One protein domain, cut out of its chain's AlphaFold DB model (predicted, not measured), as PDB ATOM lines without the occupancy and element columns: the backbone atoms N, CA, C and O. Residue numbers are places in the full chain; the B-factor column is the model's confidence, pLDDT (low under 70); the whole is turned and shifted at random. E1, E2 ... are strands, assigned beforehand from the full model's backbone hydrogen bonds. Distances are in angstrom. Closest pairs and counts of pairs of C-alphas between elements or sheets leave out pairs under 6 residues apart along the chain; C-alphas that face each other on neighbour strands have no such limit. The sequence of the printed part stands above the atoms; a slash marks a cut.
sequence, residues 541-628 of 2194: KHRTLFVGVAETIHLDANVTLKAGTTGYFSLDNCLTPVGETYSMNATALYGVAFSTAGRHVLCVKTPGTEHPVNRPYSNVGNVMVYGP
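This is residues 541 to 628 of the 2194 residues of an uncharacterized protein of Trypanosoma brucei brucei (strain 927/4 GUTat10.1) (UniProt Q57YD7). A strongly twisted, curled sheet of four strands, E3 E2 E5 E6, makes one wall of the domain, and a small two-stranded sheet, E1 and E4, lies beyond its E3 edge. The first printed residues pair briefly with E1 at 541 to 542 and with E6 at 545 to 546, bridging to the other edge, and together these parts make a loose, incompletely closed ring. The printed part has 88 residues with no named helix and six named strands, E1 to E6 in order along the chain; both sheets are antiparallel. The class is all strand, though 37 of the 88 residues are in named elements. The whole is compact, with a radius of gyration of the C-alphas of 12.7 A and spans of 40 by 28 by 18 A.

The larger sheet has inner strands E2, residues 566 to 570, and E5, residues 598 to 605, which are antiparallel at 158 degrees; N 568 and O 603 are 2.9 A apart, within hydrogen-bond range. The edge strand E6, residues 618 to 626, forms a hairpin with E5, with N 602 and O 621 at 2.8 A, and bends by 68 degrees at residue 621. At the other edge E3, residues 578 to 583, forms a hairpin with E2, with N 582 and O 567 at 2.7 A. From edge to edge the strands' lines turn by 52 degrees and the way across the sheet turns by 69 degrees. In the second sheet E1, residues 551 to 554, and E4, residues 588 to 592, are antiparallel at 162 degrees, with N 589 and O 553 at 2.8 A. The closest C-alphas of E3 and E4, those of Tyr 582 and Leu 589, are 7.2 A apart. E4 is apart from E2, E5 and E6, and E1 is apart from E2, E3, E5 and E6. Residues 541 to 542 pair antiparallel with 553 to 554 of E1, and residues 545 to 546 pair parallel with 625 to 626 of E6.

E1 begins at C-alpha 551, (-13.661, -26.828, -40.331), and is 10.3 A long. E2 is 13.6 A, E3 15.0 A and E4 10.1 A long. E5 begins at C-alpha 598, (-12.332, -16.017, -28.373), and is 22.4 A long. E6, the longest strand by residues, is 23.0 A long and ends at C-alpha 626, (-16.822, -20.312, -29.556).

The two C-alphas farthest apart are those of Gly 608 and Pro 628, at 40.4 A. The printed part has no cut. The links E1 to E2, 11 residues, and E5 to E6, 12 residues, are long. The mean pLDDT of the printed part is 76.6; it is under 70 at residues 560, 563 to 564, 578 and 606 to 616.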
ATOM      1  N   LYS A 541     -13.722 -16.533 -45.145       80.28
ATOM      2  CA  LYS A 541     -15.089 -17.106 -45.078       80.28
ATOM      3  C   LYS A 541     -15.079 -18.504 -44.454       80.28
ATOM      4  O   LYS A 541     -14.236 -19.313 -44.834       80.28
ATOM      5  N   HIS A 542     -16.013 -18.792 -43.541       86.78
ATOM      6  CA  HIS A 542     -16.063 -20.054 -42.786       86.78
ATOM      7  C   HIS A 542     -17.444 -20.332 -42.146       86.78
ATOM      8  O   HIS A 542     -18.319 -19.468 -42.076       86.78
ATOM      9  N   ARG A 543     -17.649 -21.551 -41.636       81.44
ATOM     10  CA  ARG A 543     -18.815 -21.922 -40.804       81.44
ATOM     11  C   ARG A 543     -18.602 -21.565 -39.326       81.44
ATOM     12  O   ARG A 543     -17.553 -21.032 -38.975       81.44
ATOM     13  N   THR A 544     -19.576 -21.841 -38.458       79.02
ATOM     14  CA  THR A 544     -19.428 -21.741 -36.993       79.02
ATOM     15  C   THR A 544     -18.170 -22.470 -36.509       79.02
ATOM     16  O   THR A 544     -18.124 -23.700 -36.530       79.02
ATOM     17  N   LEU A 545     -17.169 -21.723 -36.038       83.81
ATOM     18  CA  LEU A 545     -15.946 -22.290 -35.471       83.81
ATOM     19  C   LEU A 545     -16.143 -22.548 -33.975       83.81
ATOM     20  O   LEU A 545     -16.672 -21.702 -33.252       83.81
ATOM     21  N   PHE A 546     -15.710 -23.717 -33.515       80.53
ATOM     22  CA  PHE A 546     -15.886 -24.160 -32.136       80.53
ATOM     23  C   PHE A 546     -14.611 -24.845 -31.642       80.53
ATOM     24  O   PHE A 546     -13.923 -25.502 -32.428       80.53
ATOM     25  N   VAL A 547     -14.298 -24.707 -30.354       75.77
ATOM     26  CA  VAL A 547     -13.113 -25.339 -29.754       75.77
ATOM     27  C   VAL A 547     -13.135 -26.859 -29.968       75.77
ATOM     28  O   VAL A 547     -14.147 -27.517 -29.732       75.77
ATOM     29  N   GLY A 548     -12.013 -27.410 -30.436       75.76
ATOM     30  CA  GLY A 548     -11.824 -28.835 -30.723       75.76
ATOM     31  C   GLY A 548     -12.427 -29.334 -32.043       75.76
ATOM     32  O   GLY A 548     -12.476 -30.542 -32.256       75.76
ATOM     33  N   VAL A 549     -12.909 -28.449 -32.927       79.23
ATOM     34  CA  VAL A 549     -13.675 -28.839 -34.126       79.23
ATOM     35  C   VAL A 549     -13.000 -28.357 -35.404       79.23
ATOM     36  O   VAL A 549     -12.813 -27.158 -35.591       79.23
ATOM     37  N   ALA A 550     -12.679 -29.299 -36.291       80.89
ATOM     38  CA  ALA A 550     -12.060 -29.032 -37.584       80.89
ATOM     39  C   ALA A 550     -13.086 -28.560 -38.633       80.89
ATOM     40  O   ALA A 550     -14.070 -29.251 -38.899       80.89
ATOM     41  N   GLU A 551     -12.836 -27.410 -39.259       84.47
ATOM     42  CA  GLU A 551     -13.661 -26.828 -40.331       84.47
ATOM     43  C   GLU A 551     -12.793 -26.304 -41.499       84.47
ATOM     44  O   GLU A 551     -11.565 -26.422 -41.491       84.47
ATOM     45  N   THR A 552     -13.427 -25.774 -42.552       84.04
ATOM     46  CA  THR A 552     -12.730 -25.195 -43.724       84.04
ATOM     47  C   THR A 552     -12.851 -23.668 -43.759       84.04
ATOM     48  O   THR A 552     -13.942 -23.122 -43.581       84.04
ATOM     49  N   ILE A 553     -11.738 -22.974 -44.027       87.76
ATOM     50  CA  ILE A 553     -11.654 -21.506 -44.095       87.76
ATOM     51  C   ILE A 553     -11.125 -21.079 -45.471       87.76
ATOM     52  O   ILE A 553     -10.019 -21.444 -45.856       87.76
ATOM     53  N   HIS A 554     -11.889 -20.283 -46.217       83.38
ATOM     54  CA  HIS A 554     -11.478 -19.761 -47.529       83.38
ATOM     55  C   HIS A 554     -10.705 -18.439 -47.413       83.38
ATOM     56  O   HIS A 554     -11.026 -17.613 -46.554       83.38
ATOM     57  N   LEU A 555      -9.715 -18.243 -48.293       85.45
ATOM     58  CA  LEU A 555      -8.768 -17.114 -48.305       85.45
ATOM     59  C   LEU A 555      -9.157 -16.007 -49.321       85.45
ATOM     60  O   LEU A 555     -10.067 -16.191 -50.134       85.45
ATOM     61  N   ASP A 556      -8.494 -14.840 -49.282       82.74
ATOM     62  CA  ASP A 556      -8.811 -13.687 -50.149       82.74
ATOM     63  C   ASP A 556      -8.289 -13.893 -51.580       82.74
ATOM     64  O   ASP A 556      -7.110 -13.690 -51.877       82.74
ATOM     65  N   ALA A 557      -9.201 -14.240 -52.490       72.33
ATOM     66  CA  ALA A 557      -8.913 -14.498 -53.901       72.33
ATOM     67  C   ALA A 557      -8.289 -13.314 -54.675       72.33
ATOM     68  O   ALA A 557      -7.803 -13.514 -55.785       72.33
ATOM     69  N   ASN A 558      -8.288 -12.095 -54.118       70.92
ATOM     70  CA  ASN A 558      -7.692 -10.911 -54.747       70.92
ATOM     71  C   ASN A 558      -6.222 -10.660 -54.340       70.92
ATOM     72  O   ASN A 558      -5.689  -9.599 -54.670       70.92
ATOM     73  N   VAL A 559      -5.573 -11.568 -53.595       73.29
ATOM     74  CA  VAL A 559      -4.184 -11.406 -53.118       73.29
ATOM     75  C   VAL A 559      -3.370 -12.679 -53.371       73.29
ATOM     76  O   VAL A 559      -3.500 -13.670 -52.658       73.29
ATOM     77  N   THR A 560      -2.486 -12.647 -54.369       69.97
ATOM     78  CA  THR A 560      -1.557 -13.749 -54.668       69.97
ATOM     79  C   THR A 560      -0.292 -13.643 -53.814       69.97
ATOM     80  O   THR A 560       0.616 -12.878 -54.139       69.97
ATOM     81  N   LEU A 561      -0.221 -14.417 -52.731       74.97
ATOM     82  CA  LEU A 561       0.969 -14.510 -51.879       74.97
ATOM     83  C   LEU A 561       2.081 -15.333 -52.560       74.97
ATOM     84  O   LEU A 561       1.807 -16.274 -53.308       74.97
ATOM     85  N   LYS A 562       3.350 -14.982 -52.304       70.57
ATOM     86  CA  LYS A 562       4.519 -15.669 -52.887       70.57
ATOM     87  C   LYS A 562       4.608 -17.122 -52.395       70.57
ATOM     88  O   LYS A 562       4.226 -17.433 -51.263       70.57
ATOM     89  N   ALA A 563       5.155 -18.015 -53.221       68.13
ATOM     90  CA  ALA A 563       5.457 -19.385 -52.803       68.13
ATOM     91  C   ALA A 563       6.387 -19.389 -51.572       68.13
ATOM     92  O   ALA A 563       7.286 -18.556 -51.475       68.13
ATOM     93  N   GLY A 564       6.144 -20.299 -50.623       66.08
ATOM     94  CA  GLY A 564       6.856 -20.347 -49.338       66.08
ATOM     95  C   GLY A 564       6.295 -19.434 -48.235       66.08
ATOM     96  O   GLY A 564       6.801 -19.476 -47.119       66.08
ATOM     97  N   THR A 565       5.251 -18.637 -48.500       76.89
ATOM     98  CA  THR A 565       4.553 -17.864 -47.452       76.89
ATOM     99  C   THR A 565       3.783 -18.803 -46.515       76.89
ATOM    100  O   THR A 565       2.960 -19.595 -46.979       76.89
ATOM    101  N   THR A 566       4.002 -18.691 -45.202       81.93
ATOM    102  CA  THR A 566       3.339 -19.510 -44.170       81.93
ATOM    103  C   THR A 566       2.500 -18.659 -43.218       81.93
ATOM    104  O   THR A 566       2.684 -17.444 -43.127       81.93
ATOM    105  N   GLY A 567       1.558 -19.275 -42.503       86.15
ATOM    106  CA  GLY A 567       0.768 -18.574 -41.492       86.15
ATOM    107  C   GLY A 567       0.027 -19.485 -40.519       86.15
ATOM    108  O   GLY A 567      -0.182 -20.657 -40.800       86.15
ATOM    109  N   TYR A 568      -0.353 -18.947 -39.364       87.62
ATOM    110  CA  TYR A 568      -1.037 -19.649 -38.269       87.62
ATOM    111  C   TYR A 568      -2.150 -18.772 -37.672       87.62
ATOM    112  O   TYR A 568      -2.298 -17.613 -38.060       87.62
ATOM    113  N   PHE A 569      -2.915 -19.283 -36.704       88.06
ATOM    114  CA  PHE A 569      -3.852 -18.471 -35.915       88.06
ATOM    115  C   PHE A 569      -3.279 -18.107 -34.536       88.06
ATOM    116  O   PHE A 569      -2.427 -18.819 -34.019       88.06
ATOM    117  N   SER A 570      -3.693 -16.982 -33.949       85.01
ATOM    118  CA  SER A 570      -3.179 -16.489 -32.658       85.01
ATOM    119  C   SER A 570      -4.248 -15.745 -31.865       85.01
ATOM    120  O   SER A 570      -5.098 -15.081 -32.456       85.01
ATOM    121  N   LEU A 571      -4.176 -15.794 -30.532       75.54
ATOM    122  CA  LEU A 571      -4.955 -14.911 -29.657       75.54
ATOM    123  C   LEU A 571      -4.278 -13.534 -29.521       75.54
ATOM    124  O   LEU A 571      -4.904 -12.494 -29.729       75.54
ATOM    125  N   ASP A 572      -2.973 -13.528 -29.242       72.29
ATOM    126  CA  ASP A 572      -2.246 -12.371 -28.702       72.29
ATOM    127  C   ASP A 572      -1.616 -11.501 -29.803       72.29
ATOM    128  O   ASP A 572      -0.437 -11.151 -29.763       72.29
ATOM    129  N   ASN A 573      -2.402 -11.197 -30.841       75.48
ATOM    130  CA  ASN A 573      -1.998 -10.429 -32.025       75.48
ATOM    131  C   ASN A 573      -0.631 -10.866 -32.608       75.48
ATOM    132  O   ASN A 573       0.277 -10.052 -32.791       75.48
ATOM    133  N   CYS A 574      -0.511 -12.167 -32.898       76.56
ATOM    134  CA  CYS A 574       0.645 -12.807 -33.542       76.56
ATOM    135  C   CYS A 574       1.927 -12.917 -32.702       76.56
ATOM    136  O   CYS A 574       3.003 -13.149 -33.252       76.56
ATOM    137  N   LEU A 575       1.813 -12.830 -31.372       73.40
ATOM    138  CA  LEU A 575       2.872 -13.257 -30.447       73.40
ATOM    139  C   LEU A 575       2.884 -14.785 -30.235       73.40
ATOM    140  O   LEU A 575       3.945 -15.379 -30.072       73.40
ATOM    141  N   THR A 576       1.709 -15.426 -30.237       72.24
ATOM    142  CA  THR A 576       1.519 -16.826 -29.814       72.24
ATOM    143  C   THR A 576       0.856 -17.674 -30.913       72.24
ATOM    144  O   THR A 576      -0.314 -17.444 -31.225       72.24
ATOM    145  N   PRO A 577       1.543 -18.656 -31.529       72.88
ATOM    146  CA  PRO A 577       0.906 -19.563 -32.482       72.88
ATOM    147  C   PRO A 577      -0.059 -20.531 -31.784       72.88
ATOM    148  O   PRO A 577       0.282 -21.169 -30.788       72.88
ATOM    149  N   VAL A 578      -1.259 -20.666 -32.344       68.32
ATOM    150  CA  VAL A 578      -2.326 -21.571 -31.908       68.32
ATOM    151  C   VAL A 578      -2.722 -22.457 -33.091       68.32
ATOM    152  O   VAL A 578      -3.283 -21.983 -34.079       68.32
ATOM    153  N   GLY A 579      -2.442 -23.756 -32.977       71.25
ATOM    154  CA  GLY A 579      -2.646 -24.726 -34.057       71.25
ATOM    155  C   GLY A 579      -1.456 -24.823 -35.017       71.25
ATOM    156  O   GLY A 579      -0.333 -24.451 -34.678       71.25
ATOM    157  N   GLU A 580      -1.697 -25.376 -36.205       77.41
ATOM    158  CA  GLU A 580      -0.656 -25.642 -37.204       77.41
ATOM    159  C   GLU A 580      -0.293 -24.407 -38.049       77.41
ATOM    160  O   GLU A 580      -1.083 -23.478 -38.228       77.41
ATOM    161  N   THR A 581       0.912 -24.424 -38.624       81.01
ATOM    162  CA  THR A 581       1.319 -23.496 -39.689       81.01
ATOM    163  C   THR A 581       0.868 -23.997 -41.057       81.01
ATOM    164  O   THR A 581       1.379 -24.995 -41.563       81.01
ATOM    165  N   TYR A 582      -0.026 -23.250 -41.689       84.25
ATOM    166  CA  TYR A 582      -0.544 -23.491 -43.027       84.25
ATOM    167  C   TYR A 582       0.317 -22.840 -44.120       84.25
ATOM    168  O   TYR A 582       0.961 -21.809 -43.908       84.25
ATOM    169  N   SER A 583       0.273 -23.412 -45.329       82.22
ATOM    170  CA  SER A 583       0.834 -22.792 -46.534       82.22
ATOM    171  C   SER A 583      -0.157 -21.784 -47.119       82.22
ATOM    172  O   SER A 583      -1.248 -22.150 -47.559       82.22
ATOM    173  N   MET A 584       0.225 -20.507 -47.162       83.03
ATOM    174  CA  MET A 584      -0.668 -19.400 -47.536       83.03
ATOM    175  C   MET A 584      -0.756 -19.161 -49.054       83.03
ATOM    176  O   MET A 584      -1.348 -18.182 -49.495       83.03
ATOM    177  N   ASN A 585      -0.190 -20.058 -49.869       77.23
ATOM    178  CA  ASN A 585      -0.341 -20.062 -51.331       77.23
ATOM    179  C   ASN A 585      -1.598 -20.816 -51.825       77.23
ATOM    180  O   ASN A 585      -1.787 -20.963 -53.032       77.23
ATOM    181  N   ALA A 586      -2.432 -21.322 -50.911       76.67
ATOM    182  CA  ALA A 586      -3.681 -22.018 -51.214       76.67
ATOM    183  C   ALA A 586      -4.872 -21.052 -51.394       76.67
ATOM    184  O   ALA A 586      -4.800 -19.868 -51.080       76.67
ATOM    185  N   THR A 587      -6.013 -21.572 -51.859       77.81
ATOM    186  CA  THR A 587      -7.302 -20.843 -51.895       77.81
ATOM    187  C   THR A 587      -8.182 -21.106 -50.666       77.81
ATOM    188  O   THR A 587      -9.149 -20.380 -50.419       77.81
ATOM    189  N   ALA A 588      -7.867 -22.147 -49.893       81.37
ATOM    190  CA  ALA A 588      -8.567 -22.533 -48.676       81.37
ATOM    191  C   ALA A 588      -7.635 -23.294 -47.726       81.37
ATOM    192  O   ALA A 588      -6.737 -24.012 -48.167       81.37
ATOM    193  N   LEU A 589      -7.898 -23.154 -46.430       83.85
ATOM    194  CA  LEU A 589      -7.309 -23.926 -45.346       83.85
ATOM    195  C   LEU A 589      -8.319 -24.997 -44.923       83.85
ATOM    196  O   LEU A 589      -9.467 -24.679 -44.604       83.85
ATOM    197  N   TYR A 590      -7.901 -26.259 -44.939       82.49
ATOM    198  CA  TYR A 590      -8.742 -27.412 -44.612       82.49
ATOM    199  C   TYR A 590      -8.355 -27.986 -43.250       82.49
ATOM    200  O   TYR A 590      -7.180 -28.002 -42.898       82.49
ATOM    201  N   GLY A 591      -9.339 -28.493 -42.502       79.88
ATOM    202  CA  GLY A 591      -9.098 -29.168 -41.225       79.88
ATOM    203  C   GLY A 591      -8.725 -28.235 -40.067       79.88
ATOM    204  O   GLY A 591      -8.168 -28.696 -39.077       79.88
ATOM    205  N   VAL A 592      -9.020 -26.934 -40.170       82.20
ATOM    206  CA  VAL A 592      -8.627 -25.938 -39.164       82.20
ATOM    207  C   VAL A 592      -9.434 -26.148 -37.885       82.20
ATOM    208  O   VAL A 592     -10.651 -25.957 -37.888       82.20
ATOM    209  N   ALA A 593      -8.756 -26.527 -36.802       80.75
ATOM    210  CA  ALA A 593      -9.325 -26.712 -35.471       80.75
ATOM    211  C   ALA A 593      -8.611 -25.811 -34.453       80.75
ATOM    212  O   ALA A 593      -7.395 -25.642 -34.500       80.75
ATOM    213  N   PHE A 594      -9.373 -25.259 -33.511       83.39
ATOM    214  CA  PHE A 594      -8.885 -24.292 -32.523       83.39
ATOM    215  C   PHE A 594      -8.939 -24.889 -31.113       83.39
ATOM    216  O   PHE A 594      -9.920 -25.541 -30.760       83.39
ATOM    217  N   SER A 595      -7.912 -24.662 -30.292       76.68
ATOM    218  CA  SER A 595      -7.833 -25.181 -28.915       76.68
ATOM    219  C   SER A 595      -8.423 -24.242 -27.856       76.68
ATOM    220  O   SER A 595      -8.765 -24.692 -26.766       76.68
ATOM    221  N   THR A 596      -8.562 -22.953 -28.166       76.31
ATOM    222  CA  THR A 596      -9.024 -21.904 -27.245       76.31
ATOM    223  C   THR A 596     -10.169 -21.093 -27.848       76.31
ATOM    224  O   THR A 596     -10.267 -20.925 -29.066       76.31
ATOM    225  N   ALA A 597     -11.061 -20.593 -26.995       76.99
ATOM    226  CA  ALA A 597     -12.172 -19.735 -27.399       76.99
ATOM    227  C   ALA A 597     -11.737 -18.266 -27.529       76.99
ATOM    228  O   ALA A 597     -10.713 -17.863 -26.981       76.99
ATOM    229  N   GLY A 598     -12.538 -17.459 -28.226       78.42
ATOM    230  CA  GLY A 598     -12.332 -16.017 -28.373       78.42
ATOM    231  C   GLY A 598     -12.040 -15.583 -29.810       78.42
ATOM    232  O   GLY A 598     -12.446 -16.230 -30.780       78.42
ATOM    233  N   ARG A 599     -11.367 -14.436 -29.946       81.97
ATOM    234  CA  ARG A 599     -11.000 -13.842 -31.236       81.97
ATOM    235  C   ARG A 599      -9.616 -14.324 -31.654       81.97
ATOM    236  O   ARG A 599      -8.629 -13.919 -31.052       81.97
ATOM    237  N   HIS A 600      -9.546 -15.092 -32.734       84.49
ATOM    238  CA  HIS A 600      -8.280 -15.523 -33.326       84.49
ATOM    239  C   HIS A 600      -7.921 -14.633 -34.511       84.49
ATOM    240  O   HIS A 600      -8.753 -14.395 -35.386       84.49
ATOM    241  N   VAL A 601      -6.691 -14.136 -34.560       86.54
ATOM    242  CA  VAL A 601      -6.133 -13.426 -35.719       86.54
ATOM    243  C   VAL A 601      -5.371 -14.400 -36.620       86.54
ATOM    244  O   VAL A 601      -4.774 -15.353 -36.129       86.54
ATOM    245  N   LEU A 602      -5.404 -14.173 -37.932       88.48
ATOM    246  CA  LEU A 602      -4.616 -14.898 -38.928       88.48
ATOM    247  C   LEU A 602      -3.270 -14.189 -39.102       88.48
ATOM    248  O   LEU A 602      -3.224 -13.036 -39.533       88.48
ATOM    249  N   CYS A 603      -2.203 -14.908 -38.781       86.83
ATOM    250  CA  CYS A 603      -0.837 -14.425 -38.679       86.83
ATOM    251  C   CYS A 603       0.008 -14.954 -39.837       86.83
ATOM    252  O   CYS A 603       0.168 -16.164 -39.957       86.83
ATOM    253  N   VAL A 604       0.561 -14.082 -40.681       86.24
ATOM    254  CA  VAL A 604       1.273 -14.477 -41.915       86.24
ATOM    255  C   VAL A 604       2.737 -14.034 -41.883       86.24
ATOM    256  O   VAL A 604       3.024 -12.881 -41.571       86.24
ATOM    257  N   LYS A 605       3.658 -14.940 -42.239       77.29
ATOM    258  CA  LYS A 605       5.090 -14.672 -42.438       77.29
ATOM    259  C   LYS A 605       5.433 -14.728 -43.924       77.29
ATOM    260  O   LYS A 605       5.392 -15.778 -44.567       77.29
ATOM    261  N   THR A 606       5.811 -13.572 -44.444       66.94
ATOM    262  CA  THR A 606       6.405 -13.362 -45.763       66.94
ATOM    263  C   THR A 606       7.848 -13.899 -45.812       66.94
ATOM    264  O   THR A 606       8.607 -13.700 -44.861       66.94
ATOM    265  N   PRO A 607       8.258 -14.598 -46.889       59.69
ATOM    266  CA  PRO A 607       9.629 -15.080 -47.040       59.69
ATOM    267  C   PRO A 607      10.553 -13.992 -47.615       59.69
ATOM    268  O   PRO A 607      10.209 -13.338 -48.599       59.69
ATOM    269  N   GLY A 608      11.756 -13.861 -47.044       54.14
ATOM    270  CA  GLY A 608      12.827 -12.992 -47.557       54.14
ATOM    271  C   GLY A 608      12.919 -11.589 -46.942       54.14
ATOM    272  O   GLY A 608      13.604 -10.744 -47.508       54.14
ATOM    273  N   THR A 609      12.252 -11.331 -45.814       52.18
ATOM    274  CA  THR A 609      12.279 -10.039 -45.108       52.18
ATOM    275  C   THR A 609      12.707 -10.189 -43.646       52.18
ATOM    276  O   THR A 609      12.194 -11.044 -42.921       52.18
ATOM    277  N   GLU A 610      13.648  -9.343 -43.215       46.52
ATOM    278  CA  GLU A 610      14.117  -9.246 -41.828       46.52
ATOM    279  C   GLU A 610      13.106  -8.471 -40.979       46.52
ATOM    280  O   GLU A 610      13.163  -7.252 -40.827       46.52
ATOM    281  N   HIS A 611      12.139  -9.200 -40.433       50.98
ATOM    282  CA  HIS A 611      11.229  -8.665 -39.421       50.98
ATOM    283  C   HIS A 611      11.931  -8.590 -38.066       50.98
ATOM    284  O   HIS A 611      12.755  -9.462 -37.776       50.98
ATOM    285  N   PRO A 612      11.578  -7.625 -37.193       50.52
ATOM    286  CA  PRO A 612      12.078  -7.614 -35.823       50.52
ATOM    287  C   PRO A 612      11.784  -8.966 -35.165       50.52
ATOM    288  O   PRO A 612      10.654  -9.458 -35.235       50.52
ATOM    289  N   VAL A 613      12.802  -9.557 -34.530       50.50
ATOM    290  CA  VAL A 613      12.819 -10.963 -34.068       50.50
ATOM    291  C   VAL A 613      11.584 -11.333 -33.233       50.50
ATOM    292  O   VAL A 613      11.081 -12.451 -33.317       50.50
ATOM    293  N   ASN A 614      11.029 -10.358 -32.508       51.64
ATOM    294  CA  ASN A 614       9.867 -10.515 -31.633       51.64
ATOM    295  C   ASN A 614       8.503 -10.582 -32.364       51.64
ATOM    296  O   ASN A 614       7.514 -10.941 -31.730       51.64
ATOM    297  N   ARG A 615       8.401 -10.227 -33.661       59.86
ATOM    298  CA  ARG A 615       7.153 -10.298 -34.468       59.86
ATOM    299  C   ARG A 615       7.376 -10.636 -35.961       59.86
ATOM    300  O   ARG A 615       7.085  -9.818 -36.838       59.86
ATOM    301  N   PRO A 616       7.814 -11.862 -36.306       65.82
ATOM    302  CA  PRO A 616       7.969 -12.269 -37.706       65.82
ATOM    303  C   PRO A 616       6.650 -12.439 -38.489       65.82
ATOM    304  O   PRO A 616       6.673 -12.396 -39.721       65.82
ATOM    305  N   TYR A 617       5.502 -12.582 -37.816       76.84
ATOM    306  CA  TYR A 617       4.180 -12.784 -38.434       76.84
ATOM    307  C   TYR A 617       3.259 -11.570 -38.222       76.84
ATOM    308  O   TYR A 617       3.263 -10.994 -37.137       76.84
ATOM    309  N   SER A 618       2.437 -11.231 -39.223       76.46
ATOM    310  CA  SER A 618       1.464 -10.119 -39.168       76.46
ATOM    311  C   SER A 618       0.018 -10.577 -39.095       76.46
ATOM    312  O   SER A 618      -0.383 -11.463 -39.853       76.46
ATOM    313  N   ASN A 619      -0.799  -9.875 -38.315       85.01
ATOM    314  CA  ASN A 619      -2.255  -9.967 -38.345       85.01
ATOM    315  C   ASN A 619      -2.808  -9.347 -39.643       85.01
ATOM    316  O   ASN A 619      -2.834  -8.126 -39.801       85.01
ATOM    317  N   VAL A 620      -3.294 -10.190 -40.559       82.73
ATOM    318  CA  VAL A 620      -3.928  -9.750 -41.821       82.73
ATOM    319  C   VAL A 620      -5.466  -9.763 -41.769       82.73
ATOM    320  O   VAL A 620      -6.127  -9.125 -42.593       82.73
ATOM    321  N   GLY A 621      -6.052 -10.479 -40.805       80.61
ATOM    322  CA  GLY A 621      -7.493 -10.701 -40.654       80.61
ATOM    323  C   GLY A 621      -7.812 -11.544 -39.413       80.61
ATOM    324  O   GLY A 621      -6.906 -11.964 -38.702       80.61
ATOM    325  N   ASN A 622      -9.089 -11.800 -39.120       83.50
ATOM    326  CA  ASN A 622      -9.497 -12.502 -37.898       83.50
ATOM    327  C   ASN A 622     -10.779 -13.337 -38.051       83.50
ATOM    328  O   ASN A 622     -11.565 -13.132 -38.973       83.50
ATOM    329  N   VAL A 623     -10.983 -14.259 -37.107       85.94
ATOM    330  CA  VAL A 623     -12.161 -15.124 -36.954       85.94
ATOM    331  C   VAL A 623     -12.595 -15.177 -35.479       85.94
ATOM    332  O   VAL A 623     -11.815 -14.860 -34.579       85.94
ATOM    333  N   MET A 624     -13.843 -15.574 -35.220       83.08
ATOM    334  CA  MET A 624     -14.356 -15.840 -33.867       83.08
ATOM    335  C   MET A 624     -14.556 -17.340 -33.665       83.08
ATOM    336  O   MET A 624     -15.144 -18.001 -34.521       83.08
ATOM    337  N   VAL A 625     -14.097 -17.849 -32.522       84.17
ATOM    338  CA  VAL A 625     -14.197 -19.255 -32.114       84.17
ATOM    339  C   VAL A 625     -14.957 -19.329 -30.798       84.17
ATOM    340  O   VAL A 625     -14.584 -18.680 -29.819       84.17
ATOM    341  N   TYR A 626     -16.013 -20.134 -30.758       84.09
ATOM    342  CA  TYR A 626     -16.822 -20.312 -29.556       84.09
ATOM    343  C   TYR A 626     -16.313 -21.472 -28.691       84.09
ATOM    344  O   TYR A 626     -15.843 -22.488 -29.207       84.09
ATOM    345  N   GLY A 627     -16.397 -21.300 -27.372       76.75
ATOM    346  CA  GLY A 627     -15.998 -22.294 -26.376       76.75
ATOM    347  C   GLY A 627     -17.181 -22.997 -25.708       76.75
ATOM    348  O   GLY A 627     -18.337 -22.681 -26.011       76.75
ATOM    349  N   PRO A 628     -16.888 -23.932 -24.787       79.59
ATOM    350  CA  PRO A 628     -17.889 -24.481 -23.886       79.59
ATOM    351  C   PRO A 628     -18.458 -23.404 -22.948       79.59
ATOM    352  O   PRO A 628     -17.774 -22.439 -22.613       79.59
TER     353      PRO A 628